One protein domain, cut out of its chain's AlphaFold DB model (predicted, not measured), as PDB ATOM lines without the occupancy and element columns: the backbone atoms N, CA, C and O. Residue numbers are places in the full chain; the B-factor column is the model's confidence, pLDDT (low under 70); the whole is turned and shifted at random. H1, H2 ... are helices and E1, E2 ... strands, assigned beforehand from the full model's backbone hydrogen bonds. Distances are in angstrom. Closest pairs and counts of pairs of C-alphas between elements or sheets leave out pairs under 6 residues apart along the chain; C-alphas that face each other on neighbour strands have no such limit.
ATOM      1  N   GLU A  11      64.329 -20.920  29.300       63.28
ATOM      2  CA  GLU A  11      64.177 -21.533  27.975       63.28
ATOM      3  C   GLU A  11      65.414 -21.399  27.093       63.28
ATOM      4  O   GLU A  11      65.877 -22.376  26.499       63.28
ATOM      5  N   SER A  12      66.001 -20.203  27.083       65.69
ATOM      6  CA  SER A  12      67.277 -19.945  26.416       65.69
ATOM      7  C   SER A  12      68.398 -20.791  27.028       65.69
ATOM      8  O   SER A  12      69.245 -21.342  26.324       65.69
ATOM      9  N   PHE A  13      68.354 -20.984  28.350       66.62
ATOM     10  CA  PHE A  13      69.397 -21.705  29.062       66.62
ATOM     11  C   PHE A  13      69.461 -23.195  28.748       66.62
ATOM     12  O   PHE A  13      70.541 -23.722  28.488       66.62
ATOM     13  N   TYR A  14      68.322 -23.894  28.755       72.81
ATOM     14  CA  TYR A  14      68.352 -25.313  28.406       72.81
ATOM     15  C   TYR A  14      68.616 -25.516  26.910       72.81
ATOM     16  O   TYR A  14      69.213 -26.530  26.551       72.81
ATOM     17  N   GLY A  15      68.206 -24.576  26.042       74.12
ATOM     18  CA  GLY A  15      68.483 -24.638  24.603       74.12
ATOM     19  C   GLY A  15      69.982 -24.759  24.323       74.12
ATOM     20  O   GLY A  15      70.398 -25.542  23.473       74.12
ATOM     21  N   HIS A  16      70.795 -24.102  25.150       77.44
ATOM     22  CA  HIS A  16      72.255 -24.145  25.093       77.44
ATOM     23  C   HIS A  16      72.858 -25.549  25.286       77.44
ATOM     24  O   HIS A  16      73.868 -25.891  24.674       77.44
ATOM     25  N   PHE A  17      72.235 -26.396  26.111       82.62
ATOM     26  CA  PHE A  17      72.683 -27.778  26.330       82.62
ATOM     27  C   PHE A  17      72.230 -28.743  25.226       82.62
ATOM     28  O   PHE A  17      72.757 -29.851  25.118       82.62
ATOM     29  N   MET A  18      71.255 -28.349  24.407       82.25
ATOM     30  CA  MET A  18      70.732 -29.179  23.317       82.25
ATOM     31  C   MET A  18      71.590 -29.110  22.050       82.25
ATOM     32  O   MET A  18      71.402 -29.914  21.138       82.25
ATOM     33  N   GLU A  19      72.549 -28.190  22.003       84.56
ATOM     34  CA  GLU A  19      73.480 -28.019  20.895       84.56
ATOM     35  C   GLU A  19      74.914 -28.319  21.335       84.56
ATOM     36  O   GLU A  19      75.271 -28.241  22.515       84.56
ATOM     37  N   LYS A  20      75.762 -28.684  20.366       82.56
ATOM     38  CA  LYS A  20      77.196 -28.816  20.620       82.56
ATOM     39  C   LYS A  20      77.773 -27.412  20.851       82.56
ATOM     40  O   LYS A  20      77.546 -26.544  20.007       82.56
ATOM     41  N   PRO A  21      78.524 -27.173  21.940       82.88
ATOM     42  CA  PRO A  21      79.020 -25.837  22.234       82.88
ATOM     43  C   PRO A  21      79.998 -25.373  21.141       82.88
ATOM     44  O   PRO A  21      80.905 -26.126  20.775       82.88
ATOM     45  N   PRO A  22      79.840 -24.147  20.611       73.62
ATOM     46  CA  PRO A  22      80.627 -23.674  19.473       73.62
ATOM     47  C   PRO A  22      82.024 -23.164  19.862       73.62
ATOM     48  O   PRO A  22      82.891 -23.048  18.999       73.62
ATOM     49  N   LEU A  23      82.244 -22.821  21.139       75.19
ATOM     50  CA  LEU A  23      83.474 -22.203  21.643       75.19
ATOM     51  C   LEU A  23      83.780 -22.669  23.070       75.19
ATOM     52  O   LEU A  23      82.865 -22.935  23.851       75.19
ATOM     53  N   ALA A  24      85.071 -22.716  23.410       80.19
ATOM     54  CA  ALA A  24      85.517 -23.029  24.760       80.19
ATOM     55  C   ALA A  24      85.346 -21.822  25.696       80.19
ATOM     56  O   ALA A  24      85.941 -20.768  25.460       80.19
ATOM     57  N   CYS A  25      84.543 -21.960  26.748       82.25
ATOM     58  CA  CYS A  25      84.393 -20.947  27.793       82.25
ATOM     59  C   CYS A  25      83.791 -21.542  29.074       82.25
ATOM     60  O   CYS A  25      83.400 -22.708  29.117       82.25
ATOM     61  N   SER A  26      83.724 -20.729  30.128       82.00
ATOM     62  CA  SER A  26      83.013 -21.067  31.357       82.00
ATOM     63  C   SER A  26      82.061 -19.947  31.765       82.00
ATOM     64  O   SER A  26      82.336 -18.764  31.536       82.00
ATOM     65  N   TYR A  27      80.930 -20.320  32.361       80.81
ATOM     66  CA  TYR A  27      79.971 -19.385  32.943       80.81
ATOM     67  C   TYR A  27      79.293 -20.005  34.170       80.81
ATOM     68  O   TYR A  27      79.236 -21.223  34.326       80.81
ATOM     69  N   LYS A  28      78.794 -19.154  35.066       78.81
ATOM     70  CA  LYS A  28      78.102 -19.564  36.293       78.81
ATOM     71  C   LYS A  28      76.601 -19.379  36.102       78.81
ATOM     72  O   LYS A  28      76.187 -18.368  35.536       78.81
ATOM     73  N   ILE A  29      75.806 -20.330  36.577       72.81
ATOM     74  CA  ILE A  29      74.349 -20.179  36.595       72.81
ATOM     75  C   ILE A  29      73.992 -19.154  37.679       72.81
ATOM     76  O   ILE A  29      74.464 -19.257  38.816       72.81
ATOM     77  N   ASP A  30      73.247 -18.120  37.279       65.19
ATOM     78  CA  ASP A  30      72.956 -16.940  38.102       65.19
ATOM     79  C   ASP A  30      72.223 -17.302  39.406       65.19
ATOM     80  O   ASP A  30      71.503 -18.299  39.467       65.19
ATOM     81  N   ASP A  31      72.388 -16.472  40.439       63.50
ATOM     82  CA  ASP A  31      71.694 -16.606  41.725       63.50
ATOM     83  C   ASP A  31      70.214 -16.245  41.549       63.50
ATOM     84  O   ASP A  31      69.755 -15.136  41.835       63.50
ATOM     85  N   LYS A  32      69.422 -17.193  41.048       55.22
ATOM     86  CA  LYS A  32      67.966 -17.083  41.102       55.22
ATOM     87  C   LYS A  32      67.543 -17.554  42.487       55.22
ATOM     88  O   LYS A  32      67.667 -18.728  42.810       55.22
ATOM     89  N   PHE A  33      67.073 -16.621  43.321       49.62
ATOM     90  CA  PHE A  33      66.585 -16.877  44.681       49.62
ATOM     91  C   PHE A  33      65.449 -17.910  44.679       49.62
ATOM     92  O   PHE A  33      64.265 -17.573  44.609       49.62
ATOM     93  N   ARG A  34      65.810 -19.188  44.751       56.62
ATOM     94  CA  ARG A  34      64.908 -20.319  44.927       56.62
ATOM     95  C   ARG A  34      65.467 -21.212  46.034       56.62
ATOM     96  O   ARG A  34      66.666 -21.288  46.261       56.62
ATOM     97  N   LYS A  35      64.517 -21.725  46.815       58.50
ATOM     98  CA  LYS A  35      64.605 -22.378  48.131       58.50
ATOM     99  C   LYS A  35      65.992 -22.863  48.593       58.50
ATOM    100  O   LYS A  35      66.573 -23.777  48.029       58.50
ATOM    101  N   THR A  36      66.393 -22.406  49.777       73.12
ATOM    102  CA  THR A  36      67.446 -23.009  50.614       73.12
ATOM    103  C   THR A  36      66.893 -24.133  51.506       73.12
ATOM    104  O   THR A  36      67.338 -24.324  52.633       73.12
ATOM    105  N   ASP A  37      65.874 -24.855  51.025       82.56
ATOM    106  CA  ASP A  37      65.187 -25.919  51.767       82.56
ATOM    107  C   ASP A  37      66.032 -27.201  51.772       82.56
ATOM    108  O   ASP A  37      66.507 -27.632  50.720       82.56
ATOM    109  N   TYR A  38      66.201 -27.798  52.952       92.06
ATOM    110  CA  TYR A  38      66.910 -29.064  53.195       92.06
ATOM    111  C   TYR A  38      65.971 -30.132  53.789       92.06
ATOM    112  O   TYR A  38      66.419 -31.118  54.373       92.06
ATOM    113  N   GLY A  39      64.649 -29.971  53.654       88.88
ATOM    114  CA  GLY A  39      63.668 -30.937  54.149       88.88
ATOM    115  C   GLY A  39      63.810 -32.335  53.535       88.88
ATOM    116  O   GLY A  39      63.458 -33.326  54.171       88.88
ATOM    117  N   ASP A  40      64.347 -32.440  52.318       88.44
ATOM    118  CA  ASP A  40      64.785 -33.702  51.711       88.44
ATOM    119  C   ASP A  40      65.903 -34.371  52.518       88.44
ATOM    120  O   ASP A  40      65.796 -35.550  52.855       88.44
ATOM    121  N   CYS A  41      66.918 -33.601  52.899       95.56
ATOM    122  CA  CYS A  41      68.047 -34.072  53.690       95.56
ATOM    123  C   CYS A  41      67.594 -34.535  55.076       95.56
ATOM    124  O   CYS A  41      68.011 -35.594  55.533       95.56
ATOM    125  N   ASN A  42      66.666 -33.808  55.705       91.25
ATOM    126  CA  ASN A  42      66.097 -34.196  56.999       91.25
ATOM    127  C   ASN A  42      65.391 -35.559  56.931       91.25
ATOM    128  O   ASN A  42      65.588 -36.388  57.814       91.25
ATOM    129  N   ARG A  43      64.621 -35.834  55.864       92.38
ATOM    130  CA  ARG A  43      63.981 -37.150  55.667       92.38
ATOM    131  C   ARG A  43      65.005 -38.269  55.477       92.38
ATOM    132  O   ARG A  43      64.821 -39.352  56.027       92.38
ATOM    133  N   ILE A  44      66.070 -38.010  54.717       94.81
ATOM    134  CA  ILE A  44      67.159 -38.972  54.492       94.81
ATOM    135  C   ILE A  44      67.871 -39.287  55.812       94.81
ATOM    136  O   ILE A  44      67.998 -40.452  56.182       94.81
ATOM    137  N   LEU A  45      68.292 -38.259  56.550       95.62
ATOM    138  CA  LEU A  45      69.008 -38.417  57.816       95.62
ATOM    139  C   LEU A  45      68.134 -39.083  58.888       95.62
ATOM    140  O   LEU A  45      68.607 -39.971  59.592       95.62
ATOM    141  N   GLN A  46      66.846 -38.735  58.961       92.69
ATOM    142  CA  GLN A  46      65.896 -39.392  59.860       92.69
ATOM    143  C   GLN A  46      65.699 -40.873  59.507       92.69
ATOM    144  O   GLN A  46      65.606 -41.712  60.402       92.69
ATOM    145  N   PHE A  47      65.647 -41.224  58.216       90.62
ATOM    146  CA  PHE A  47      65.600 -42.626  57.803       90.62
ATOM    147  C   PHE A  47      66.840 -43.385  58.272       90.62
ATOM    148  O   PHE A  47      66.685 -44.473  58.821       90.62
ATOM    149  N   VAL A  48      68.031 -42.802  58.107       93.75
ATOM    150  CA  VAL A  48      69.287 -43.424  58.548       93.75
ATOM    151  C   VAL A  48      69.266 -43.692  60.053       93.75
ATOM    152  O   VAL A  48      69.509 -44.818  60.476       93.75
ATOM    153  N   GLN A  49      68.883 -42.689  60.849       90.00
ATOM    154  CA  GLN A  49      68.781 -42.794  62.311       90.00
ATOM    155  C   GLN A  49      67.783 -43.863  62.766       90.00
ATOM    156  O   GLN A  49      68.041 -44.605  63.704       90.00
ATOM    157  N   ASN A  50      66.628 -43.943  62.107       88.88
ATOM    158  CA  ASN A  50      65.561 -44.853  62.517       88.88
ATOM    159  C   ASN A  50      65.746 -46.285  61.991       88.88
ATOM    160  O   ASN A  50      64.997 -47.172  62.393       88.88
ATOM    161  N   ASN A  51      66.682 -46.513  61.064       84.19
ATOM    162  CA  ASN A  51      66.834 -47.785  60.354       84.19
ATOM    163  C   ASN A  51      68.314 -48.169  60.210       84.19
ATOM    164  O   ASN A  51      68.758 -48.493  59.112       84.19
ATOM    165  N   GLU A  52      69.091 -48.131  61.294       83.88
ATOM    166  CA  GLU A  52      70.554 -48.332  61.274       83.88
ATOM    167  C   GLU A  52      71.005 -49.629  60.575       83.88
ATOM    168  O   GLU A  52      72.046 -49.650  59.929       83.88
ATOM    169  N   THR A  53      70.209 -50.700  60.657       83.44
ATOM    170  CA  THR A  53      70.523 -52.008  60.056       83.44
ATOM    171  C   THR A  53      69.995 -52.190  58.632       83.44
ATOM    172  O   THR A  53      70.287 -53.203  57.998       83.44
ATOM    173  N   HIS A  54      69.204 -51.251  58.101       85.62
ATOM    174  CA  HIS A  54      68.678 -51.362  56.740       85.62
ATOM    175  C   HIS A  54      69.826 -51.219  55.723       85.62
ATOM    176  O   HIS A  54      70.575 -50.247  55.823       85.62
ATOM    177  N   PRO A  55      69.937 -52.073  54.683       85.50
ATOM    178  CA  PRO A  55      71.050 -52.027  53.724       85.50
ATOM    179  C   PRO A  55      71.294 -50.639  53.111       85.50
ATOM    180  O   PRO A  55      72.397 -50.105  53.186       85.50
ATOM    181  N   LEU A  56      70.236 -49.980  52.618       86.69
ATOM    182  CA  LEU A  56      70.334 -48.602  52.121       86.69
ATOM    183  C   LEU A  56      70.803 -47.595  53.193       86.69
ATOM    184  O   LEU A  56      71.507 -46.646  52.869       86.69
ATOM    185  N   SER A  57      70.428 -47.774  54.464       91.00
ATOM    186  CA  SER A  57      70.879 -46.899  55.557       91.00
ATOM    187  C   SER A  57      72.383 -47.037  55.795       91.00
ATOM    188  O   SER A  57      73.087 -46.028  55.900       91.00
ATOM    189  N   VAL A  58      72.892 -48.274  55.784       90.31
ATOM    190  CA  VAL A  58      74.329 -48.571  55.860       90.31
ATOM    191  C   VAL A  58      75.061 -47.924  54.682       90.31
ATOM    192  O   VAL A  58      75.986 -47.140  54.888       90.31
ATOM    193  N   ALA A  59      74.571 -48.135  53.456       92.56
ATOM    194  CA  ALA A  59      75.159 -47.569  52.242       92.56
ATOM    195  C   ALA A  59      75.175 -46.025  52.235       92.56
ATOM    196  O   ALA A  59      76.155 -45.406  51.802       92.56
ATOM    197  N   ILE A  60      74.115 -45.376  52.738       98.00
ATOM    198  CA  ILE A  60      74.070 -43.917  52.933       98.00
ATOM    199  C   ILE A  60      75.094 -43.484  53.985       98.00
ATOM    200  O   ILE A  60      75.810 -42.505  53.776       98.00
ATOM    201  N   THR A  61      75.188 -44.206  55.100       97.50
ATOM    202  CA  THR A  61      76.109 -43.887  56.200       97.50
ATOM    203  C   THR A  61      77.567 -43.930  55.743       97.50
ATOM    204  O   THR A  61      78.331 -43.003  56.024       97.50
ATOM    205  N   GLU A  62      77.948 -44.953  54.979       97.25
ATOM    206  CA  GLU A  62      79.284 -45.081  54.389       97.25
ATOM    207  C   GLU A  62      79.598 -43.929  53.427       97.25
ATOM    208  O   GLU A  62      80.648 -43.284  53.537       97.25
ATOM    209  N   ALA A  63      78.658 -43.603  52.535       98.50
ATOM    210  CA  ALA A  63      78.817 -42.503  51.592       98.50
ATOM    211  C   ALA A  63      78.975 -41.148  52.308       98.50
ATOM    212  O   ALA A  63      79.864 -40.357  51.972       98.50
ATOM    213  N   LEU A  64      78.157 -40.885  53.335       98.50
ATOM    214  CA  LEU A  64      78.241 -39.675  54.160       98.50
ATOM    215  C   LEU A  64      79.564 -39.599  54.928       98.50
ATOM    216  O   LEU A  64      80.134 -38.515  55.054       98.50
ATOM    217  N   SER A  65      80.073 -40.732  55.417       97.56
ATOM    218  CA  SER A  65      81.375 -40.801  56.085       97.56
ATOM    219  C   SER A  65      82.504 -40.344  55.155       97.56
ATOM    220  O   SER A  65      83.281 -39.454  55.520       97.56
ATOM    221  N   LEU A  66      82.536 -40.863  53.921       98.12
ATOM    222  CA  LEU A  66      83.542 -40.479  52.927       98.12
ATOM    223  C   LEU A  66      83.435 -38.997  52.546       98.12
ATOM    224  O   LEU A  66      84.442 -38.288  52.524       98.12
ATOM    225  N   ILE A  67      82.222 -38.494  52.300       98.62
ATOM    226  CA  ILE A  67      82.004 -37.075  51.974       98.62
ATOM    227  C   ILE A  67      82.510 -36.178  53.111       98.62
ATOM    228  O   ILE A  67      83.290 -35.251  52.878       98.62
ATOM    229  N   ARG A  68      82.129 -36.478  54.358       96.94
ATOM    230  CA  ARG A  68      82.543 -35.702  55.538       96.94
ATOM    231  C   ARG A  68      84.053 -35.736  55.756       96.94
ATOM    232  O   ARG A  68      84.617 -34.748  56.215       96.94
ATOM    233  N   GLN A  69      84.727 -36.840  55.429       96.75
ATOM    234  CA  GLN A  69      86.186 -36.918  55.505       96.75
ATOM    235  C   GLN A  69      86.855 -35.860  54.614       96.75
ATOM    236  O   GLN A  69      87.759 -35.160  55.073       96.75
ATOM    237  N   PHE A  70      86.396 -35.707  53.370       97.50
ATOM    238  CA  PHE A  70      86.947 -34.717  52.439       97.50
ATOM    239  C   PHE A  70      86.563 -33.284  52.815       97.50
ATOM    240  O   PHE A  70      87.429 -32.413  52.786       97.50
ATOM    241  N   LEU A  71      85.327 -33.058  53.273       95.12
ATOM    242  CA  LEU A  71      84.886 -31.748  53.770       95.12
ATOM    243  C   LEU A  71      85.685 -31.247  54.983       95.12
ATOM    244  O   LEU A  71      85.840 -30.047  55.160       95.12
ATOM    245  N   ARG A  72      86.208 -32.149  55.826       93.50
ATOM    246  CA  ARG A  72      87.092 -31.774  56.945       93.50
ATOM    247  C   ARG A  72      88.540 -31.541  56.518       93.50
ATOM    248  O   ARG A  72      89.260 -30.804  57.185       93.50
ATOM    249  N   LYS A  73      88.993 -32.225  55.465       94.44
ATOM    250  CA  LYS A  73      90.389 -32.200  55.008       94.44
ATOM    251  C   LYS A  73      90.681 -31.011  54.095       94.44
ATOM    252  O   LYS A  73      91.814 -30.532  54.067       94.44
ATOM    253  N   GLU A  74      89.695 -30.575  53.322       94.88
ATOM    254  CA  GLU A  74      89.860 -29.549  52.298       94.88
ATOM    255  C   GLU A  74      88.898 -28.383  52.536       94.88
ATOM    256  O   GLU A  74      87.725 -28.614  52.818       94.88
ATOM    257  N   PRO A  75      89.358 -27.127  52.387       94.38
ATOM    258  CA  PRO A  75      88.497 -25.966  52.588       94.38
ATOM    259  C   PRO A  75      87.376 -25.902  51.549       94.38
ATOM    260  O   PRO A  75      86.296 -25.414  51.855       94.38
ATOM    261  N   LYS A  76      87.623 -26.388  50.328       97.19
ATOM    262  CA  LYS A  76      86.627 -26.491  49.264       97.19
ATOM    263  C   LYS A  76      86.813 -27.780  48.485       97.19
ATOM    264  O   LYS A  76      87.948 -28.173  48.220       97.19
ATOM    265  N   VAL A  77      85.706 -28.384  48.070       98.31
ATOM    266  CA  VAL A  77      85.675 -29.607  47.264       98.31
ATOM    267  C   VAL A  77      84.763 -29.391  46.061       98.31
ATOM    268  O   VAL A  77      83.720 -28.743  46.153       98.31
ATOM    269  N   ALA A  78      85.156 -29.919  44.907       98.50
ATOM    270  CA  ALA A  78      84.328 -29.864  43.714       98.50
ATOM    271  C   ALA A  78      83.185 -30.891  43.774       98.50
ATOM    272  O   ALA A  78      83.337 -31.970  44.349       98.50
ATOM    273  N   LEU A  79      82.063 -30.596  43.124       98.56
ATOM    274  CA  LEU A  79      80.964 -31.541  42.914       98.56
ATOM    275  C   LEU A  79      80.653 -31.617  41.418       98.56
ATOM    276  O   LEU A  79      80.172 -30.648  40.839       98.56
ATOM    277  N   SER A  80      80.907 -32.762  40.783       97.62
ATOM    278  CA  SER A  80      80.507 -32.951  39.387       97.62
ATOM    279  C   SER A  80      79.027 -33.318  39.314       97.62
ATOM    280  O   SER A  80      78.625 -34.386  39.782       97.62
ATOM    281  N   PHE A  81      78.216 -32.445  38.720       95.69
ATOM    282  CA  PHE A  81      76.772 -32.635  38.625       95.69
ATOM    283  C   PHE A  81      76.287 -32.480  37.182       95.69
ATOM    284  O   PHE A  81      76.297 -31.389  36.629       95.69
ATOM    285  N   ASN A  82      75.845 -33.581  36.567       90.88
ATOM    286  CA  ASN A  82      75.396 -33.623  35.167       90.88
ATOM    287  C   ASN A  82      73.889 -33.894  35.002       90.88
ATOM    288  O   ASN A  82      73.429 -34.126  33.888       90.88
ATOM    289  N   GLY A  83      73.122 -33.943  36.096       89.06
ATOM    290  CA  GLY A  83      71.696 -34.292  36.062       89.06
ATOM    291  C   GLY A  83      71.381 -35.785  35.857       89.06
ATOM    292  O   GLY A  83      70.214 -36.160  35.747       89.06
ATOM    293  N   GLY A  84      72.385 -36.667  35.818       90.88
ATOM    294  CA  GLY A  84      72.177 -38.116  35.839       90.88
ATOM    295  C   GLY A  84      71.696 -38.614  37.206       90.88
ATOM    296  O   GLY A  84      71.886 -37.944  38.224       90.88
ATOM    297  N   LYS A  85      71.099 -39.812  37.254       92.38
ATOM    298  CA  LYS A  85      70.587 -40.420  38.500       92.38
ATOM    299  C   LYS A  85      71.657 -40.530  39.596       92.38
ATOM    300  O   LYS A  85      71.418 -40.131  40.729       92.38
ATOM    301  N   ASP A  86      72.856 -40.986  39.233       95.44
ATOM    302  CA  ASP A  86      73.940 -41.279  40.173       95.44
ATOM    303  C   ASP A  86      74.516 -39.970  40.748       95.44
ATOM    304  O   ASP A  86      74.655 -39.808  41.959       95.44
ATOM    305  N   ALA A  87      74.746 -38.973  39.885       96.69
ATOM    306  CA  ALA A  87      75.169 -37.634  40.297       96.69
ATOM    307  C   ALA A  87      74.098 -36.908  41.134       96.69
ATOM    308  O   ALA A  87      74.438 -36.140  42.031       96.69
ATOM    309  N   THR A  88      72.812 -37.169  40.874       97.25
ATOM    310  CA  THR A  88      71.697 -36.634  41.672       97.25
ATOM    311  C   THR A  88      71.738 -37.181  43.094       97.25
ATOM    312  O   THR A  88      71.695 -36.396  44.038       97.25
ATOM    313  N   VAL A  89      71.907 -38.496  43.265       98.31
ATOM    314  CA  VAL A  89      72.079 -39.108  44.594       98.31
ATOM    315  C   VAL A  89      73.268 -38.484  45.328       98.31
ATOM    316  O   VAL A  89      73.110 -38.025  46.458       98.31
ATOM    317  N   VAL A  90      74.435 -38.379  44.682       98.75
ATOM    318  CA  VAL A  90      75.625 -37.770  45.304       98.75
ATOM    319  C   VAL A  90      75.386 -36.311  45.697       98.75
ATOM    320  O   VAL A  90      75.781 -35.912  46.788       98.75
ATOM    321  N   MET A  91      74.701 -35.520  44.869       98.38
ATOM    322  CA  MET A  91      74.355 -34.132  45.193       98.38
ATOM    323  C   MET A  91      73.485 -34.038  46.460       98.38
ATOM    324  O   MET A  91      73.781 -33.232  47.345       98.38
ATOM    325  N   HIS A  92      72.484 -34.913  46.613       98.44
ATOM    326  CA  HIS A  92      71.679 -34.991  47.838       98.44
ATOM    327  C   HIS A  92      72.485 -35.471  49.055       98.44
ATOM    328  O   HIS A  92      72.327 -34.919  50.143       98.44
ATOM    329  N   LEU A  93      73.386 -36.445  48.892       98.81
ATOM    330  CA  LEU A  93      74.266 -36.908  49.972       98.81
ATOM    331  C   LEU A  93      75.242 -35.811  50.429       98.81
ATOM    332  O   LEU A  93      75.459 -35.640  51.627       98.81
ATOM    333  N   VAL A  94      75.785 -35.013  49.504       98.69
ATOM    334  CA  VAL A  94      76.622 -33.849  49.839       98.69
ATOM    335  C   VAL A  94      75.816 -32.812  50.620       98.69
ATOM    336  O   VAL A  94      76.281 -32.334  51.652       98.69
ATOM    337  N   ARG A  95      74.579 -32.516  50.198       97.56
ATOM    338  CA  ARG A  95      73.670 -31.631  50.947       97.56
ATOM    339  C   ARG A  95      73.386 -32.161  52.360       97.56
ATOM    340  O   ARG A  95      73.447 -31.385  53.310       97.56
ATOM    341  N   CYS A  96      73.161 -33.469  52.520       98.12
ATOM    342  CA  CYS A  96      73.010 -34.107  53.834       98.12
ATOM    343  C   CYS A  96      74.267 -33.937  54.697       98.12
ATOM    344  O   CYS A  96      74.165 -33.601  55.873       98.12
ATOM    345  N   ALA A  97      75.461 -34.102  54.119       97.38
ATOM    346  CA  ALA A  97      76.712 -33.881  54.835       97.38
ATOM    347  C   ALA A  97      76.880 -32.419  55.291       97.38
ATOM    348  O   ALA A  97      77.411 -32.191  56.376       97.38
ATOM    349  N   CYS A  98      76.389 -31.436  54.524       95.44
ATOM    350  CA  CYS A  98      76.356 -30.031  54.947       95.44
ATOM    351  C   CYS A  98      75.413 -29.799  56.140       95.44
ATOM    352  O   CYS A  98      75.777 -29.066  57.059       95.44
ATOM    353  N   VAL A  99      74.243 -30.455  56.177       94.88
ATOM    354  CA  VAL A  99      73.354 -30.438  57.362       94.88
ATOM    355  C   VAL A  99      74.092 -31.002  58.570       94.88
ATOM    356  O   VAL A  99      74.223 -30.330  59.586       94.88
ATOM    357  N   MET A 100      74.680 -32.191  58.419       92.62
ATOM    358  CA  MET A 100      75.437 -32.825  59.496       92.62
ATOM    359  C   MET A 100      76.614 -31.981  59.965       92.62
ATOM    360  O   MET A 100      77.009 -32.126  61.107       92.62
ATOM    361  N   GLN A 101      77.238 -31.178  59.105       89.06
ATOM    362  CA  GLN A 101      78.376 -30.353  59.494       89.06
ATOM    363  C   GLN A 101      77.920 -29.112  60.265       89.06
ATOM    364  O   GLN A 101      78.509 -28.787  61.289       89.06
ATOM    365  N   THR A 102      76.848 -28.461  59.818       87.62
ATOM    366  CA  THR A 102      76.316 -27.238  60.438       87.62
ATOM    367  C   THR A 102      75.598 -27.481  61.760       87.62
ATOM    368  O   THR A 102      75.600 -26.604  62.613       87.62
ATOM    369  N   GLU A 103      75.117 -28.698  62.029       79.94
ATOM    370  CA  GLU A 103      74.678 -29.073  63.382       79.94
ATOM    371  C   GLU A 103      75.792 -28.941  64.444       79.94
ATOM    372  O   GLU A 103      75.485 -28.740  65.617       79.94
ATOM    373  N   TYR A 104      77.075 -29.007  64.054       66.25
ATOM    374  CA  TYR A 104      78.210 -28.784  64.966       66.25
ATOM    375  C   TYR A 104      78.638 -27.310  65.062       66.25
ATOM    376  O   TYR A 104      79.298 -26.943  66.034       66.25
ATOM    377  N   PHE A 105      78.303 -26.476  64.072       63.75
ATOM    378  CA  PHE A 105      78.685 -25.062  64.005       63.75
ATOM    379  C   PHE A 105      77.420 -24.203  64.070       63.75
ATOM    380  O   PHE A 105      76.783 -23.946  63.054       63.75
ATOM    381  N   HIS A 106      77.056 -23.759  65.275       64.88
ATOM    382  CA  HIS A 106      75.780 -23.089  65.572       64.88
ATOM    383  C   HIS A 106      75.521 -21.756  64.838       64.88
ATOM    384  O   HIS A 106      74.425 -21.212  64.966       64.88
ATOM    385  N   ASP A 107      76.475 -21.257  64.048       78.75
ATOM    386  CA  ASP A 107      76.434 -19.913  63.462       78.75
ATOM    387  C   ASP A 107      76.226 -19.894  61.933       78.75
ATOM    388  O   ASP A 107      76.217 -18.815  61.343       78.75
ATOM    389  N   GLN A 108      76.052 -21.048  61.270       86.56
ATOM    390  CA  GLN A 108      75.912 -21.117  59.806       86.56
ATOM    391  C   GLN A 108      74.813 -22.094  59.370       86.56
ATOM    392  O   GLN A 108      74.726 -23.217  59.863       86.56
ATOM    393  N   SER A 109      73.977 -21.698  58.405       90.75
ATOM    394  CA  SER A 109      72.978 -22.594  57.809       90.75
ATOM    395  C   SER A 109      73.624 -23.653  56.897       90.75
ATOM    396  O   SER A 109      74.666 -23.388  56.283       90.75
ATOM    397  N   PRO A 110      72.993 -24.832  56.696       93.25
ATOM    398  CA  PRO A 110      73.499 -25.861  55.780       93.25
ATOM    399  C   PRO A 110      73.795 -25.340  54.368       93.25
ATOM    400  O   PRO A 110      74.711 -25.825  53.701       93.25
ATOM    401  N   HIS A 111      73.022 -24.352  53.909       93.25
ATOM    402  CA  HIS A 111      73.192 -23.776  52.582       93.25
ATOM    403  C   HIS A 111      74.378 -22.823  52.486       93.25
ATOM    404  O   HIS A 111      75.115 -22.872  51.505       93.25
ATOM    405  N   GLU A 112      74.594 -21.984  53.497       92.31
ATOM    406  CA  GLU A 112      75.782 -21.129  53.557       92.31
ATOM    407  C   GLU A 112      77.048 -21.989  53.589       92.31
ATOM    408  O   GLU A 112      77.965 -21.742  52.806       92.31
ATOM    409  N   PHE A 113      77.046 -23.066  54.382       94.06
ATOM    410  CA  PHE A 113      78.150 -24.024  54.409       94.06
ATOM    411  C   PHE A 113      78.362 -24.669  53.032       94.06
ATOM    412  O   PHE A 113      79.485 -24.755  52.536       94.06
ATOM    413  N   PHE A 114      77.284 -25.089  52.361       95.31
ATOM    414  CA  PHE A 114      77.371 -25.627  51.003       95.31
ATOM    415  C   PHE A 114      78.020 -24.622  50.034       95.31
ATOM    416  O   PHE A 114      78.930 -24.995  49.301       95.31
ATOM    417  N   LYS A 115      77.609 -23.348  50.049       93.00
ATOM    418  CA  LYS A 115      78.168 -22.299  49.173       93.00
ATOM    419  C   LYS A 115      79.630 -21.981  49.463       93.00
ATOM    420  O   LYS A 115      80.383 -21.623  48.555       93.00
ATOM    421  N   GLU A 116      80.032 -22.087  50.722       94.12
ATOM    422  CA  GLU A 116      81.405 -21.840  51.133       94.12
ATOM    423  C   GLU A 116      82.335 -22.985  50.715       94.12
ATOM    424  O   GLU A 116      83.408 -22.722  50.161       94.12
ATOM    425  N   HIS A 117      81.892 -24.232  50.903       96.38
ATOM    426  CA  HIS A 117      82.741 -25.423  50.840       96.38
ATOM    427  C   HIS A 117      82.568 -26.285  49.584       96.38
ATOM    428  O   HIS A 117      83.445 -27.097  49.283       96.38
ATOM    429  N   ILE A 118      81.482 -26.134  48.826       98.00
ATOM    430  CA  ILE A 118      81.220 -26.931  47.622       98.00
ATOM    431  C   ILE A 118      81.247 -26.047  46.378       98.00
ATOM    432  O   ILE A 118      80.633 -24.985  46.329       98.00
ATOM    433  N   VAL A 119      81.937 -26.521  45.339       97.75
ATOM    434  CA  VAL A 119      81.935 -25.902  44.007       97.75
ATOM    435  C   VAL A 119      81.333 -26.881  42.998       97.75
ATOM    436  O   VAL A 119      82.051 -27.745  42.479       97.75
ATOM    437  N   PRO A 120      80.020 -26.790  42.716       97.25
ATOM    438  CA  PRO A 120      79.401 -27.602  41.684       97.25
ATOM    439  C   PRO A 120      79.887 -27.178  40.297       97.25
ATOM    440  O   PRO A 120      79.967 -25.986  39.991       97.25
ATOM    441  N   PHE A 121      80.195 -28.145  39.438       96.88
ATOM    442  CA  PHE A 121      80.509 -27.884  38.036       96.88
ATOM    443  C   PHE A 121      79.973 -28.983  37.114       96.88
ATOM    444  O   PHE A 121      79.756 -30.129  37.523       96.88
ATOM    445  N   VAL A 122      79.803 -28.632  35.842       95.00
ATOM    446  CA  VAL A 122      79.458 -29.558  34.761       95.00
ATOM    447  C   VAL A 122      80.339 -29.285  33.549       95.00
ATOM    448  O   VAL A 122      80.699 -28.139  33.282       95.00
ATOM    449  N   ILE A 123      80.690 -30.341  32.816       93.44
ATOM    450  CA  ILE A 123      81.387 -30.240  31.533       93.44
ATOM    451  C   ILE A 123      80.390 -30.526  30.410       93.44
ATOM    452  O   ILE A 123      79.773 -31.591  30.378       93.44
ATOM    453  N   HIS A 124      80.254 -29.576  29.490       90.62
ATOM    454  CA  HIS A 124      79.399 -29.653  28.312       90.62
ATOM    455  C   HIS A 124      80.271 -29.689  27.054       90.62
ATOM    456  O   HIS A 124      80.890 -28.693  26.699       90.62
ATOM    457  N   THR A 125      80.368 -30.840  26.392       89.38
ATOM    458  CA  THR A 125      81.166 -31.008  25.153       89.38
ATOM    459  C   THR A 125      80.340 -31.493  23.972       89.38
ATOM    460  O   THR A 125      80.768 -31.408  22.822       89.38
ATOM    461  N   ASP A 126      79.141 -31.994  24.255       87.50
ATOM    462  CA  ASP A 126      78.270 -32.665  23.307       87.50
ATOM    463  C   ASP A 126      76.825 -32.281  23.593       87.50
ATOM    464  O   ASP A 126      76.448 -32.048  24.742       87.50
ATOM    465  N   ALA A 127      76.005 -32.265  22.547       86.38
ATOM    466  CA  ALA A 127      74.574 -32.045  22.680       86.38
ATOM    467  C   ALA A 127      73.937 -33.092  23.615       86.38
ATOM    468  O   ALA A 127      74.232 -34.291  23.534       86.38
ATOM    469  N   GLN A 128      73.047 -32.629  24.490       85.31
ATOM    470  CA  GLN A 128      72.370 -33.443  25.493       85.31
ATOM    471  C   GLN A 128      70.903 -33.684  25.137       85.31
ATOM    472  O   GLN A 128      70.268 -32.918  24.410       85.31
ATOM    473  N   PHE A 129      70.328 -34.747  25.704       84.31
ATOM    474  CA  PHE A 129      68.881 -34.939  25.665       84.31
ATOM    475  C   PHE A 129      68.169 -33.757  26.319       84.31
ATOM    476  O   PHE A 129      68.544 -33.323  27.411       84.31
ATOM    477  N   LYS A 130      67.080 -33.304  25.689       86.69
ATOM    478  CA  LYS A 130      66.229 -32.227  26.209       86.69
ATOM    479  C   LYS A 130      65.824 -32.481  27.660       86.69
ATOM    480  O   LYS A 130      65.923 -31.589  28.490       86.69
ATOM    481  N   GLU A 131      65.404 -33.699  27.984       85.94
ATOM    482  CA  GLU A 131      64.980 -34.074  29.333       85.94
ATOM    483  C   GLU A 131      66.113 -34.025  30.369       85.94
ATOM    484  O   GLU A 131      65.841 -33.776  31.544       85.94
ATOM    485  N   VAL A 132      67.364 -34.280  29.963       87.31
ATOM    486  CA  VAL A 132      68.537 -34.181  30.849       87.31
ATOM    487  C   VAL A 132      68.851 -32.719  31.111       87.31
ATOM    488  O   VAL A 132      68.920 -32.324  32.270       87.31
ATOM    489  N   ALA A 133      68.930 -31.908  30.053       86.62
ATOM    490  CA  ALA A 133      69.144 -30.469  30.161       86.62
ATOM    491  C   ALA A 133      68.067 -29.804  31.034       86.62
ATOM    492  O   ALA A 133      68.380 -29.090  31.980       86.62
ATOM    493  N   GLN A 134      66.788 -30.104  30.783       85.69
ATOM    494  CA  GLN A 134      65.672 -29.582  31.577       85.69
ATOM    495  C   GLN A 134      65.762 -29.982  33.051       85.69
ATOM    496  O   GLN A 134      65.477 -29.163  33.924       85.69
ATOM    497  N   PHE A 135      66.141 -31.229  33.340       88.94
ATOM    498  CA  PHE A 135      66.303 -31.682  34.717       88.94
ATOM    499  C   PHE A 135      67.503 -31.017  35.398       88.94
ATOM    500  O   PHE A 135      67.357 -30.548  36.522       88.94
ATOM    501  N   PHE A 136      68.650 -30.937  34.722       90.31
ATOM    502  CA  PHE A 136      69.852 -30.278  35.229       90.31
ATOM    503  C   PHE A 136      69.576 -28.813  35.579       90.31
ATOM    504  O   PHE A 136      69.811 -28.404  36.713       90.31
ATOM    505  N   VAL A 137      69.002 -28.055  34.639       86.00
ATOM    506  CA  VAL A 137      68.650 -26.643  34.838       86.00
ATOM    507  C   VAL A 137      67.655 -26.479  35.983       86.00
ATOM    508  O   VAL A 137      67.830 -25.607  36.829       86.00
ATOM    509  N   TRP A 138      66.624 -27.330  36.041       87.94
ATOM    510  CA  TRP A 138      65.673 -27.317  37.151       87.94
ATOM    511  C   TRP A 138      66.350 -27.610  38.492       87.94
ATOM    512  O   TRP A 138      66.029 -26.949  39.470       87.94
ATOM    513  N   ALA A 139      67.247 -28.594  38.559       90.56
ATOM    514  CA  ALA A 139      67.897 -28.992  39.801       90.56
ATOM    515  C   ALA A 139      68.859 -27.908  40.298       90.56
ATOM    516  O   ALA A 139      68.843 -27.586  41.483       90.56
ATOM    517  N   ASP A 140      69.652 -27.317  39.400       89.31
ATOM    518  CA  ASP A 140      70.550 -26.214  39.740       89.31
ATOM    519  C   ASP A 140      69.794 -25.028  40.346       89.31
ATOM    520  O   ASP A 140      70.155 -24.540  41.417       89.31
ATOM    521  N   ASP A 141      68.695 -24.640  39.702       85.56
ATOM    522  CA  ASP A 141      67.823 -23.550  40.123       85.56
ATOM    523  C   ASP A 141      67.055 -23.888  41.415       85.56
ATOM    524  O   ASP A 141      67.049 -23.107  42.363       85.56
ATOM    525  N   TYR A 142      66.447 -25.073  41.503       87.62
ATOM    526  CA  TYR A 142      65.627 -25.477  42.649       87.62
ATOM    527  C   TYR A 142      66.438 -25.617  43.938       87.62
ATOM    528  O   TYR A 142      65.957 -25.236  45.004       87.62
ATOM    529  N   PHE A 143      67.646 -26.175  43.843       90.12
ATOM    530  CA  PHE A 143      68.531 -26.385  44.986       90.12
ATOM    531  C   PHE A 143      69.509 -25.233  45.212       90.12
ATOM    532  O   PHE A 143      70.335 -25.330  46.125       90.12
ATOM    533  N   ASN A 144      69.426 -24.187  44.385       90.19
ATOM    534  CA  ASN A 144      70.383 -23.098  44.311       90.19
ATOM    535  C   ASN A 144      71.824 -23.628  44.362       90.19
ATOM    536  O   ASN A 144      72.546 -23.391  45.326       90.19
ATOM    537  N   LEU A 145      72.255 -24.407  43.371       91.06
ATOM    538  CA  LEU A 145      73.607 -24.980  43.375       91.06
ATOM    539  C   LEU A 145      74.651 -23.947  42.918       91.06
ATOM    540  O   LEU A 145      75.754 -23.910  43.461       91.06
ATOM    541  N   ASN A 146      74.273 -23.045  42.007       89.88
ATOM    542  CA  ASN A 146      75.173 -22.207  41.213       89.88
ATOM    543  C   ASN A 146      76.300 -22.995  40.522       89.88
ATOM    544  O   ASN A 146      77.493 -22.696  40.682       89.88
ATOM    545  N   THR A 147      75.932 -24.003  39.748       91.50
ATOM    546  CA  THR A 147      76.897 -24.806  39.004       91.50
ATOM    547  C   THR A 147      77.674 -23.940  38.013       91.50
ATOM    548  O   THR A 147      77.122 -23.072  37.331       91.50
ATOM    549  N   ILE A 148      78.983 -24.179  37.927       93.00
ATOM    550  CA  ILE A 148      79.836 -23.609  36.885       93.00
ATOM    551  C   ILE A 148      79.800 -24.542  35.675       93.00
ATOM    552  O   ILE A 148      80.160 -25.716  35.764       93.00
ATOM    553  N   VAL A 149      79.369 -24.025  34.532       91.12
ATOM    554  CA  VAL A 149      79.371 -24.761  33.270       91.12
ATOM    555  C   VAL A 149      80.690 -24.494  32.565       91.12
ATOM    556  O   VAL A 149      80.994 -23.352  32.232       91.12
ATOM    557  N   TYR A 150      81.460 -25.552  32.329       92.00
ATOM    558  CA  TYR A 150      82.628 -25.547  31.455       92.00
ATOM    559  C   TYR A 150      82.242 -26.175  30.132       92.00
ATOM    560  O   TYR A 150      81.754 -27.301  30.107       92.00
ATOM    561  N   GLN A 151      82.474 -25.474  29.035       90.94
ATOM    562  CA  GLN A 151      82.144 -25.984  27.715       90.94
ATOM    563  C   GLN A 151      83.289 -25.820  26.740       90.94
ATOM    564  O   GLN A 151      84.101 -24.912  26.889       90.94
ATOM    565  N   GLY A 152      83.350 -26.703  25.745       88.69
ATOM    566  CA  GLY A 152      84.426 -26.717  24.763       88.69
ATOM    567  C   GLY A 152      84.444 -27.987  23.922       88.69
ATOM    568  O   GLY A 152      83.465 -28.729  23.860       88.69
ATOM    569  N   ASN A 153      85.577 -28.235  23.264       85.69
ATOM    570  CA  ASN A 153      85.706 -29.318  22.288       85.69
ATOM    571  C   ASN A 153      85.914 -30.689  22.930       85.69
ATOM    572  O   ASN A 153      85.378 -31.683  22.438       85.69
ATOM    573  N   THR A 154      86.710 -30.758  24.001       89.69
ATOM    574  CA  THR A 154      87.031 -32.020  24.671       89.69
ATOM    575  C   THR A 154      86.833 -31.937  26.177       89.69
ATOM    576  O   THR A 154      87.044 -30.901  26.813       89.69
ATOM    577  N   PHE A 155      86.478 -33.077  26.771       90.38
ATOM    578  CA  PHE A 155      86.301 -33.192  28.216       90.38
ATOM    579  C   PHE A 155      87.596 -32.869  28.971       90.38
ATOM    580  O   PHE A 155      87.573 -32.191  29.994       90.38
ATOM    581  N   LYS A 156      88.737 -33.328  28.442       91.50
ATOM    582  CA  LYS A 156      90.054 -33.133  29.055       91.50
ATOM    583  C   LYS A 156      90.442 -31.656  29.118       91.50
ATOM    584  O   LYS A 156      90.931 -31.223  30.155       91.50
ATOM    585  N   GLU A 157      90.208 -30.892  28.052       91.94
ATOM    586  CA  GLU A 157      90.477 -29.447  28.029       91.94
ATOM    587  C   GLU A 157      89.592 -28.694  29.022       91.94
ATOM    588  O   GLU A 157      90.101 -27.900  29.808       91.94
ATOM    589  N   CYS A 158      88.289 -28.991  29.045       93.00
ATOM    590  CA  CYS A 158      87.354 -28.364  29.980       93.00
ATOM    591  C   CYS A 158      87.726 -28.673  31.437       93.00
ATOM    592  O   CYS A 158      87.731 -27.785  32.288       93.00
ATOM    593  N   LEU A 159      88.097 -29.925  31.724       93.94
ATOM    594  CA  LEU A 159      88.550 -30.329  33.051       93.94
ATOM    595  C   LEU A 159      89.879 -29.657  33.419       93.94
ATOM    596  O   LEU A 159      90.046 -29.214  34.552       93.94
ATOM    597  N   GLN A 160      90.813 -29.536  32.471       94.00
ATOM    598  CA  GLN A 160      92.071 -28.820  32.685       94.00
ATOM    599  C   GLN A 160      91.807 -27.351  33.026       94.00
ATOM    600  O   GLN A 160      92.355 -26.852  34.009       94.00
ATOM    601  N   GLN A 161      90.932 -26.687  32.269       93.44
ATOM    602  CA  GLN A 161      90.522 -25.312  32.533       93.44
ATOM    603  C   GLN A 161      89.927 -25.176  33.941       93.44
ATOM    604  O   GLN A 161      90.390 -24.341  34.714       93.44
ATOM    605  N   PHE A 162      88.988 -26.050  34.314       94.94
ATOM    606  CA  PHE A 162      88.406 -26.075  35.656       94.94
ATOM    607  C   PHE A 162      89.462 -26.222  36.757       94.94
ATOM    608  O   PHE A 162      89.449 -25.468  37.729       94.94
ATOM    609  N   THR A 163      90.393 -27.170  36.623       93.88
ATOM    610  CA  THR A 163      91.419 -27.389  37.657       93.88
ATOM    611  C   THR A 163      92.351 -26.192  37.827       93.88
ATOM    612  O   THR A 163      92.719 -25.867  38.953       93.88
ATOM    613  N   VAL A 164      92.701 -25.508  36.733       93.31
ATOM    614  CA  VAL A 164      93.567 -24.321  36.764       93.31
ATOM    615  C   VAL A 164      92.835 -23.120  37.360       93.31
ATOM    616  O   VAL A 164      93.402 -22.421  38.192       93.31
ATOM    617  N   GLU A 165      91.584 -22.885  36.960       93.62
ATOM    618  CA  GLU A 165      90.794 -21.745  37.438       93.62
ATOM    619  C   GLU A 165      90.368 -21.891  38.902       93.62
ATOM    620  O   GLU A 165      90.385 -20.916  39.651       93.62
ATOM    621  N   SER A 166      89.974 -23.098  39.317       93.88
ATOM    622  CA  SER A 166      89.443 -23.342  40.662       93.88
ATOM    623  C   SER A 166      90.526 -23.639  41.704       93.88
ATOM    624  O   SER A 166      90.322 -23.375  42.889       93.88
ATOM    625  N   GLY A 167      91.663 -24.216  41.291       95.12
ATOM    626  CA  GLY A 167      92.716 -24.684  42.198       95.12
ATOM    627  C   GLY A 167      92.291 -25.827  43.134       95.12
ATOM    628  O   GLY A 167      92.993 -26.113  44.107       95.12
ATOM    629  N   LEU A 168      91.142 -26.465  42.879       95.75
ATOM    630  CA  LEU A 168      90.583 -27.515  43.732       95.75
ATOM    631  C   LEU A 168      91.312 -28.847  43.546       95.75
ATOM    632  O   LEU A 168      91.735 -29.198  42.445       95.75
ATOM    633  N   LYS A 169      91.439 -29.602  44.641       96.00
ATOM    634  CA  LYS A 169      92.236 -30.839  44.691       96.00
ATOM    635  C   LYS A 169      91.400 -32.105  44.601       96.00
ATOM    636  O   LYS A 169      91.911 -33.117  44.121       96.00
ATOM    637  N   SER A 170      90.144 -32.046  45.035       97.38
ATOM    638  CA  SER A 170      89.243 -33.195  45.082       97.38
ATOM    639  C   SER A 170      87.869 -32.881  44.501       97.38
ATOM    640  O   SER A 170      87.414 -31.734  44.510       97.38
ATOM    641  N   CYS A 171      87.211 -33.918  43.988       98.06
ATOM    642  CA  CYS A 171      85.911 -33.835  43.341       98.06
ATOM    643  C   CYS A 171      85.031 -35.035  43.687       98.06
ATOM    644  O   CYS A 171      85.440 -36.176  43.468       98.06
ATOM    645  N   PHE A 172      83.816 -34.773  44.168       98.69
ATOM    646  CA  PHE A 172      82.779 -35.786  44.330       98.69
ATOM    647  C   PHE A 172      82.129 -36.131  42.984       98.69
ATOM    648  O   PHE A 172      81.718 -35.239  42.236       98.69
ATOM    649  N   LEU A 173      82.012 -37.430  42.701       96.81
ATOM    650  CA  LEU A 173      81.478 -37.992  41.464       96.81
ATOM    651  C   LEU A 173      80.406 -39.053  41.746       96.81
ATOM    652  O   LEU A 173      80.549 -39.879  42.646       96.81
ATOM    653  N   GLY A 174      79.373 -39.091  40.903       95.25
ATOM    654  CA  GLY A 174      78.397 -40.185  40.849       95.25
ATOM    655  C   GLY A 174      78.891 -41.369  40.017       95.25
ATOM    656  O   GLY A 174      78.271 -41.687  39.010       95.25
ATOM    657  N   VAL A 175      80.025 -41.966  40.394       92.19
ATOM    658  CA  VAL A 175      80.610 -43.144  39.726       92.19
ATOM    659  C   VAL A 175      80.455 -44.370  40.623       92.19
ATOM    660  O   VAL A 175      80.799 -44.315  41.803       92.19
ATOM    661  N   ARG A 176      79.980 -45.476  40.051       92.38
ATOM    662  CA  ARG A 176      79.793 -46.779  40.706       92.38
ATOM    663  C   ARG A 176      80.837 -47.787  40.221       92.38
ATOM    664  O   ARG A 176      81.483 -47.571  39.199       92.38
ATOM    665  N   SER A 177      81.003 -48.898  40.928       88.88
ATOM    666  CA  SER A 177      81.983 -49.954  40.636       88.88
ATOM    667  C   SER A 177      81.746 -50.625  39.284       88.88
ATOM    668  O   SER A 177      82.683 -51.035  38.602       88.88
ATOM    669  N   THR A 178      80.482 -50.670  38.861       81.06
ATOM    670  CA  THR A 178      80.062 -51.164  37.546       81.06
ATOM    671  C   THR A 178      80.389 -50.196  36.408       81.06
ATOM    672  O   THR A 178      80.259 -50.561  35.240       81.06
ATOM    673  N   ASP A 179      80.765 -48.954  36.721       80.69
ATOM    674  CA  ASP A 179      81.173 -47.990  35.709       80.69
ATOM    675  C   ASP A 179      82.659 -48.184  35.383       80.69
ATOM    676  O   ASP A 179      83.463 -48.492  36.264       80.69
ATOM    677  N   PRO A 180      83.120 -47.921  34.154       79.88
ATOM    678  CA  PRO A 180      84.446 -48.416  33.762       79.88
ATOM    679  C   PRO A 180      85.616 -47.627  34.362       79.88
ATOM    680  O   PRO A 180      86.775 -48.035  34.268       79.88
ATOM    681  N   THR A 181      85.320 -46.496  35.008       78.62
ATOM    682  CA  THR A 181      86.293 -45.734  35.799       78.62
ATOM    683  C   THR A 181      86.188 -45.990  37.308       78.62
ATOM    684  O   THR A 181      87.015 -45.466  38.061       78.62
ATOM    685  N   GLY A 182      85.222 -46.808  37.744       82.25
ATOM    686  CA  GLY A 182      84.870 -47.112  39.131       82.25
ATOM    687  C   GLY A 182      85.740 -48.185  39.775       82.25
ATOM    688  O   GLY A 182      85.244 -49.182  40.276       82.25
ATOM    689  N   LYS A 183      87.059 -47.991  39.775       87.12
ATOM    690  CA  LYS A 183      87.993 -48.971  40.360       87.12
ATOM    691  C   LYS A 183      88.282 -48.755  41.845       87.12
ATOM    692  O   LYS A 183      88.803 -49.647  42.499       87.12
ATOM    693  N   SER A 184      88.038 -47.552  42.355       91.31
ATOM    694  CA  SER A 184      88.340 -47.167  43.735       91.31
ATOM    695  C   SER A 184      87.434 -46.021  44.164       91.31
ATOM    696  O   SER A 184      87.096 -45.162  43.346       91.31
ATOM    697  N   ALA A 185      87.092 -45.982  45.455       92.56
ATOM    698  CA  ALA A 185      86.287 -44.915  46.047       92.56
ATOM    699  C   ALA A 185      87.055 -43.587  46.059       92.56
ATOM    700  O   ALA A 185      86.455 -42.519  45.984       92.56
ATOM    701  N   VAL A 186      88.388 -43.659  46.110       96.00
ATOM    702  CA  VAL A 186      89.291 -42.518  45.950       96.00
ATOM    703  C   VAL A 186      90.330 -42.875  44.896       96.00
ATOM    704  O   VAL A 186      91.144 -43.779  45.087       96.00
ATOM    705  N   ALA A 187      90.309 -42.170  43.770       92.69
ATOM    706  CA  ALA A 187      91.246 -42.377  42.677       92.69
ATOM    707  C   ALA A 187      92.076 -41.113  42.438       92.69
ATOM    708  O   ALA A 187      91.544 -40.048  42.114       92.69
ATOM    709  N   LEU A 188      93.395 -41.253  42.579       91.69
ATOM    710  CA  LEU A 188      94.346 -40.182  42.299       91.69
ATOM    711  C   LEU A 188      94.353 -39.817  40.802       91.69
ATOM    712  O   LEU A 188      93.959 -40.639  39.964       91.69
ATOM    713  N   PRO A 189      94.802 -38.598  40.453       87.25
ATOM    714  CA  PRO A 189      94.982 -38.198  39.063       87.25
ATOM    715  C   PRO A 189      95.935 -39.137  38.320       87.25
ATOM    716  O   PRO A 189      96.980 -39.525  38.844       87.25
ATOM    717  N   THR A 190      95.592 -39.474  37.078       85.94
ATOM    718  CA  THR A 190      96.482 -40.218  36.180       85.94
ATOM    719  C   THR A 190      97.495 -39.265  35.546       85.94
ATOM    720  O   THR A 190      97.167 -38.117  35.248       85.94
ATOM    721  N   LEU A 191      98.713 -39.741  35.270       86.69
ATOM    722  CA  LEU A 191      99.716 -38.957  34.549       86.69
ATOM    723  C   LEU A 191      99.151 -38.413  33.225       86.69
ATOM    724  O   LEU A 191      98.524 -39.139  32.451       86.69
ATOM    725  N   GLY A 192      99.364 -37.120  32.976       87.25
ATOM    726  CA  GLY A 192      98.870 -36.437  31.781       87.25
ATOM    727  C   GLY A 192      97.386 -36.058  31.823       87.25
ATOM    728  O   GLY A 192      96.890 -35.536  30.825       87.25
ATOM    729  N   TRP A 193      96.683 -36.295  32.935       90.69
ATOM    730  CA  TRP A 193      95.336 -35.782  33.203       90.69
ATOM    731  C   TRP A 193      95.367 -34.625  34.216       90.69
ATOM    732  O   TRP A 193      96.336 -34.498  34.963       90.69
ATOM    733  N   PRO A 194      94.321 -33.776  34.255       90.56
ATOM    734  CA  PRO A 194      94.213 -32.707  35.244       90.56
ATOM    735  C   PRO A 194      94.339 -33.233  36.680       90.56
ATOM    736  O   PRO A 194      93.792 -34.288  37.012       90.56
ATOM    737  N   GLN A 195      95.043 -32.487  37.536       92.31
ATOM    738  CA  GLN A 195      95.397 -32.893  38.903       92.31
ATOM    739  C   GLN A 195      94.211 -32.774  39.878       92.31
ATOM    740  O   GLN A 195      94.235 -31.969  40.804       92.31
ATOM    741  N   LEU A 196      93.179 -33.591  39.665       94.25
ATOM    742  CA  LEU A 196      91.959 -33.636  40.466       94.25
ATOM    743  C   LEU A 196      91.695 -35.056  40.989       94.25
ATOM    744  O   LEU A 196      91.470 -35.988  40.215       94.25
ATOM    745  N   THR A 197      91.724 -35.220  42.309       96.00
ATOM    746  CA  THR A 197      91.393 -36.483  42.979       96.00
ATOM    747  C   THR A 197      89.905 -36.759  42.832       96.00
ATOM    748  O   THR A 197      89.064 -35.913  43.132       96.00
ATOM    749  N   ARG A 198      89.571 -37.960  42.373       96.12
ATOM    750  CA  ARG A 198      88.192 -38.394  42.150       96.12
ATOM    751  C   ARG A 198      87.703 -39.148  43.375       96.12
ATOM    752  O   ARG A 198      88.331 -40.126  43.771       96.12
ATOM    753  N   VAL A 199      86.601 -38.691  43.951       98.06
ATOM    754  CA  VAL A 199      85.970 -39.276  45.134       98.06
ATOM    755  C   VAL A 199      84.588 -39.764  44.727       98.06
ATOM    756  O   VAL A 199      83.779 -38.975  44.249       98.06
ATOM    757  N   SER A 200      84.316 -41.051  44.912       97.94
ATOM    758  CA  SER A 200      83.088 -41.722  44.483       97.94
ATOM    759  C   SER A 200      82.344 -42.278  45.706       97.94
ATOM    760  O   SER A 200      82.541 -43.442  46.052       97.94
ATOM    761  N   PRO A 201      81.503 -41.472  46.389       98.25
ATOM    762  CA  PRO A 201      80.837 -41.876  47.634       98.25
ATOM    763  C   PRO A 201      79.882 -43.055  47.483       98.25
ATOM    764  O   PRO A 201      79.639 -43.770  48.444       98.25
ATOM    765  N   ILE A 202      79.360 -43.257  46.276       97.31
ATOM    766  CA  ILE A 202      78.417 -44.328  45.955       97.31
ATOM    767  C   ILE A 202      79.078 -45.453  45.151       97.31
ATOM    768  O   ILE A 202      78.395 -46.143  44.403       97.31
ATOM    769  N   LEU A 203      80.403 -45.633  45.262       95.19
ATOM    770  CA  LEU A 203      81.130 -46.619  44.454       95.19
ATOM    771  C   LEU A 203      80.478 -48.007  44.526       95.19
ATOM    772  O   LEU A 203      80.240 -48.621  43.496       95.19
ATOM    773  N   ASN A 204      80.155 -48.478  45.726       90.62
ATOM    774  CA  ASN A 204      79.621 -49.825  45.926       90.62
ATOM    775  C   ASN A 204      78.097 -49.906  45.784       90.62
ATOM    776  O   ASN A 204      77.525 -50.966  46.009       90.62
ATOM    777  N   TRP A 205      77.432 -48.810  45.412       91.69
ATOM    778  CA  TRP A 205      75.987 -48.821  45.240       91.69
ATOM    779  C   TRP A 205      75.612 -49.599  43.981       91.69
ATOM    780  O   TRP A 205      76.150 -49.397  42.883       91.69
ATOM    781  N   SER A 206      74.625 -50.468  44.128       82.44
ATOM    782  CA  SER A 206      73.980 -51.129  43.010       82.44
ATOM    783  C   SER A 206      73.049 -50.163  42.273       82.44
ATOM    784  O   SER A 206      72.746 -49.050  42.713       82.44
ATOM    785  N   PHE A 207      72.559 -50.604  41.117       79.38
ATOM    786  CA  PHE A 207      71.473 -49.907  40.435       79.38
ATOM    787  C   PHE A 207      70.229 -49.772  41.337       79.38
ATOM    788  O   PHE A 207      69.537 -48.750  41.307       79.38
ATOM    789  N   VAL A 208      69.976 -50.794  42.154       79.88
ATOM    790  CA  VAL A 208      68.846 -50.880  43.078       79.88
ATOM    791  C   VAL A 208      68.959 -49.851  44.186       79.88
ATOM    792  O   VAL A 208      67.991 -49.136  44.415       79.88
ATOM    793  N   ASP A 209      70.131 -49.707  44.805       83.69
ATOM    794  CA  ASP A 209      70.351 -48.729  45.879       83.69
ATOM    795  C   ASP A 209      70.080 -47.304  45.393       83.69
ATOM    796  O   ASP A 209      69.418 -46.512  46.067       83.69
ATOM    797  N   VAL A 210      70.528 -46.991  44.169       86.69
ATOM    798  CA  VAL A 210      70.293 -45.689  43.534       86.69
ATOM    799  C   VAL A 210      68.797 -45.421  43.378       86.69
ATOM    800  O   VAL A 210      68.328 -44.342  43.739       86.69
ATOM    801  N   PHE A 211      68.026 -46.373  42.850       83.31
ATOM    802  CA  PHE A 211      66.591 -46.162  42.657       83.31
ATOM    803  C   PHE A 211      65.774 -46.287  43.944       83.31
ATOM    804  O   PHE A 211      64.784 -45.568  44.068       83.31
ATOM    805  N   ASP A 212      66.183 -47.116  44.910       80.94
ATOM    806  CA  ASP A 212      65.553 -47.173  46.233       80.94
ATOM    807  C   ASP A 212      65.684 -45.799  46.891       80.94
ATOM    808  O   ASP A 212      64.677 -45.197  47.251       80.94
ATOM    809  N   PHE A 213      66.886 -45.216  46.900       92.94
ATOM    810  CA  PHE A 213      67.098 -43.849  47.374       92.94
ATOM    811  C   PHE A 213      66.188 -42.836  46.667       92.94
ATOM    812  O   PHE A 213      65.464 -42.079  47.320       92.94
ATOM    813  N   LEU A 214      66.198 -42.816  45.329       85.88
ATOM    814  CA  LEU A 214      65.441 -41.823  44.563       85.88
ATOM    815  C   LEU A 214      63.933 -41.910  44.834       85.88
ATOM    816  O   LEU A 214      63.283 -40.889  45.064       85.88
ATOM    817  N   LEU A 215      63.379 -43.122  44.833       82.75
ATOM    818  CA  LEU A 215      61.948 -43.349  45.010       82.75
ATOM    819  C   LEU A 215      61.519 -43.169  46.471       82.75
ATOM    820  O   LEU A 215      60.522 -42.494  46.733       82.75
ATOM    821  N   ARG A 216      62.282 -43.713  47.426       89.00
ATOM    822  CA  ARG A 216      61.979 -43.658  48.864       89.00
ATOM    823  C   ARG A 216      61.946 -42.238  49.398       89.00
ATOM    824  O   ARG A 216      61.067 -41.900  50.186       89.00
ATOM    825  N   PHE A 217      62.880 -41.398  48.961       85.75
ATOM    826  CA  PHE A 217      62.972 -40.015  49.433       85.75
ATOM    827  C   PHE A 217      62.221 -39.017  48.550       85.75
ATOM    828  O   PHE A 217      62.268 -37.811  48.816       85.75
ATOM    829  N   ASN A 218      61.486 -39.515  47.548       81.44
ATOM    830  CA  ASN A 218      60.761 -38.712  46.568       81.44
ATOM    831  C   ASN A 218      61.677 -37.666  45.902       81.44
ATOM    832  O   ASN A 218      61.323 -36.494  45.751       81.44
ATOM    833  N   VAL A 219      62.893 -38.092  45.553       87.94
ATOM    834  CA  VAL A 219      63.867 -37.270  44.840       87.94
ATOM    835  C   VAL A 219      63.505 -37.276  43.364       87.94
ATOM    836  O   VAL A 219      63.368 -38.322  42.731       87.94
ATOM    837  N   ARG A 220      63.359 -36.081  42.791       88.12
ATOM    838  CA  ARG A 220      63.108 -35.938  41.358       88.12
ATOM    839  C   ARG A 220      64.347 -36.371  40.574       88.12
ATOM    840  O   ARG A 220      65.463 -36.012  40.930       88.12
ATOM    841  N   TYR A 221      64.132 -37.068  39.465       88.12
ATOM    842  CA  TYR A 221      65.179 -37.483  38.532       88.12
ATOM    843  C   TYR A 221      64.742 -37.254  37.072       88.12
ATOM    844  O   TYR A 221      63.589 -36.907  36.794       88.12
TER     845      TYR A 221
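This is residues 11 to 221 of the 358 residues of the protein "Phosphoadenosine phosphosulfate reductase family protein" of Trepomonas sp. PC1 (UniProt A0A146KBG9). A strongly twisted sheet of six strands runs through the middle, with H3 and H4 packed on one face and H7 on the other, where the sheet curls round it. H2 and H8 pack on H3 and H4, H5 grazes the sheet, and H1 and H6 form a crossed pair. The printed part has 211 residues, with eight named helices and six named strands in the order H1 E1 H2 H3 E2 H4 H5 E3 H6 E4 H7 E5 E6 H8; the class is mixed. The mixed sheet runs E1 E4 E3 E2 E5 E6. The whole is compact, with a radius of gyration of the C-alphas of 16.6 A, and rounded, spanning 50 by 39 by 36 A.

H1, residues 11 to 17, begins at C-alpha 11 (64.177, -21.533, 27.975). E1 is residues 25 to 28, H2 39 to 50, and H3 55 to 73, 27.7 A long. E2 is residues 77 to 80, H4 85 to 102, 26.2 A long, and H5 110 to 117. E3, residues 118 to 124, is 19.6 A long and begins at C-alpha 118 (81.220, -26.931, 47.622). H6 is residues 130 to 142, E4 148 to 151, H7 155 to 166, E5 170 to 172 and E6 197 to 199. H8, residues 207 to 216, ends at C-alpha 216 (61.979, -43.658, 48.864).

E1 is antiparallel to E4, with N 27 and O 149 3.0 A apart. The other neighbours are parallel: E4 and E3 (N 124 and O 150, 2.8 A), E3 and E2 (N 119 and O 77, 3.0 A), E2 and E5 (N 172 and O 78, 2.8 A), E5 and E6 (N 199 and O 171, 2.8 A). E2, H4 H5, E3 and E3, H6, E4 are strand-helix-strand units, parallel neighbour strands joined through helices, with right-handed crossovers; E4, H7, E5 is a split one, with E3 and E2 between its strands, also right-handed. The closest C-alphas of H7 and E4 are Cys 158 and Tyr 150, 5.7 A. H4 is the hub, touching H3 at a steep tilt of 63 degrees (C-alphas of Ala 97 and Leu 64, 6.0 A), H2 (Cys 96 and Cys 41, 5.0 A), H5 (Val 99 and Pro 110, 4.8 A) and H8 (Asp 86 and Val 210, 6.6 A). H1 touches H6, C-alphas of Tyr 14 and Ala 133 5.5 A apart. Every O i to N i+4 pair is within hydrogen-bond range in H2 to H8, and 2 of 3 in H1.

The farthest C-alphas, of Pro 22 and Thr 53, are 50.5 A apart. The printed part has no cut. The link from E5 to E6, 24 residues, is long. Residues 11 to 13, 30 to 35 and 104 to 106 have pLDDT under 70.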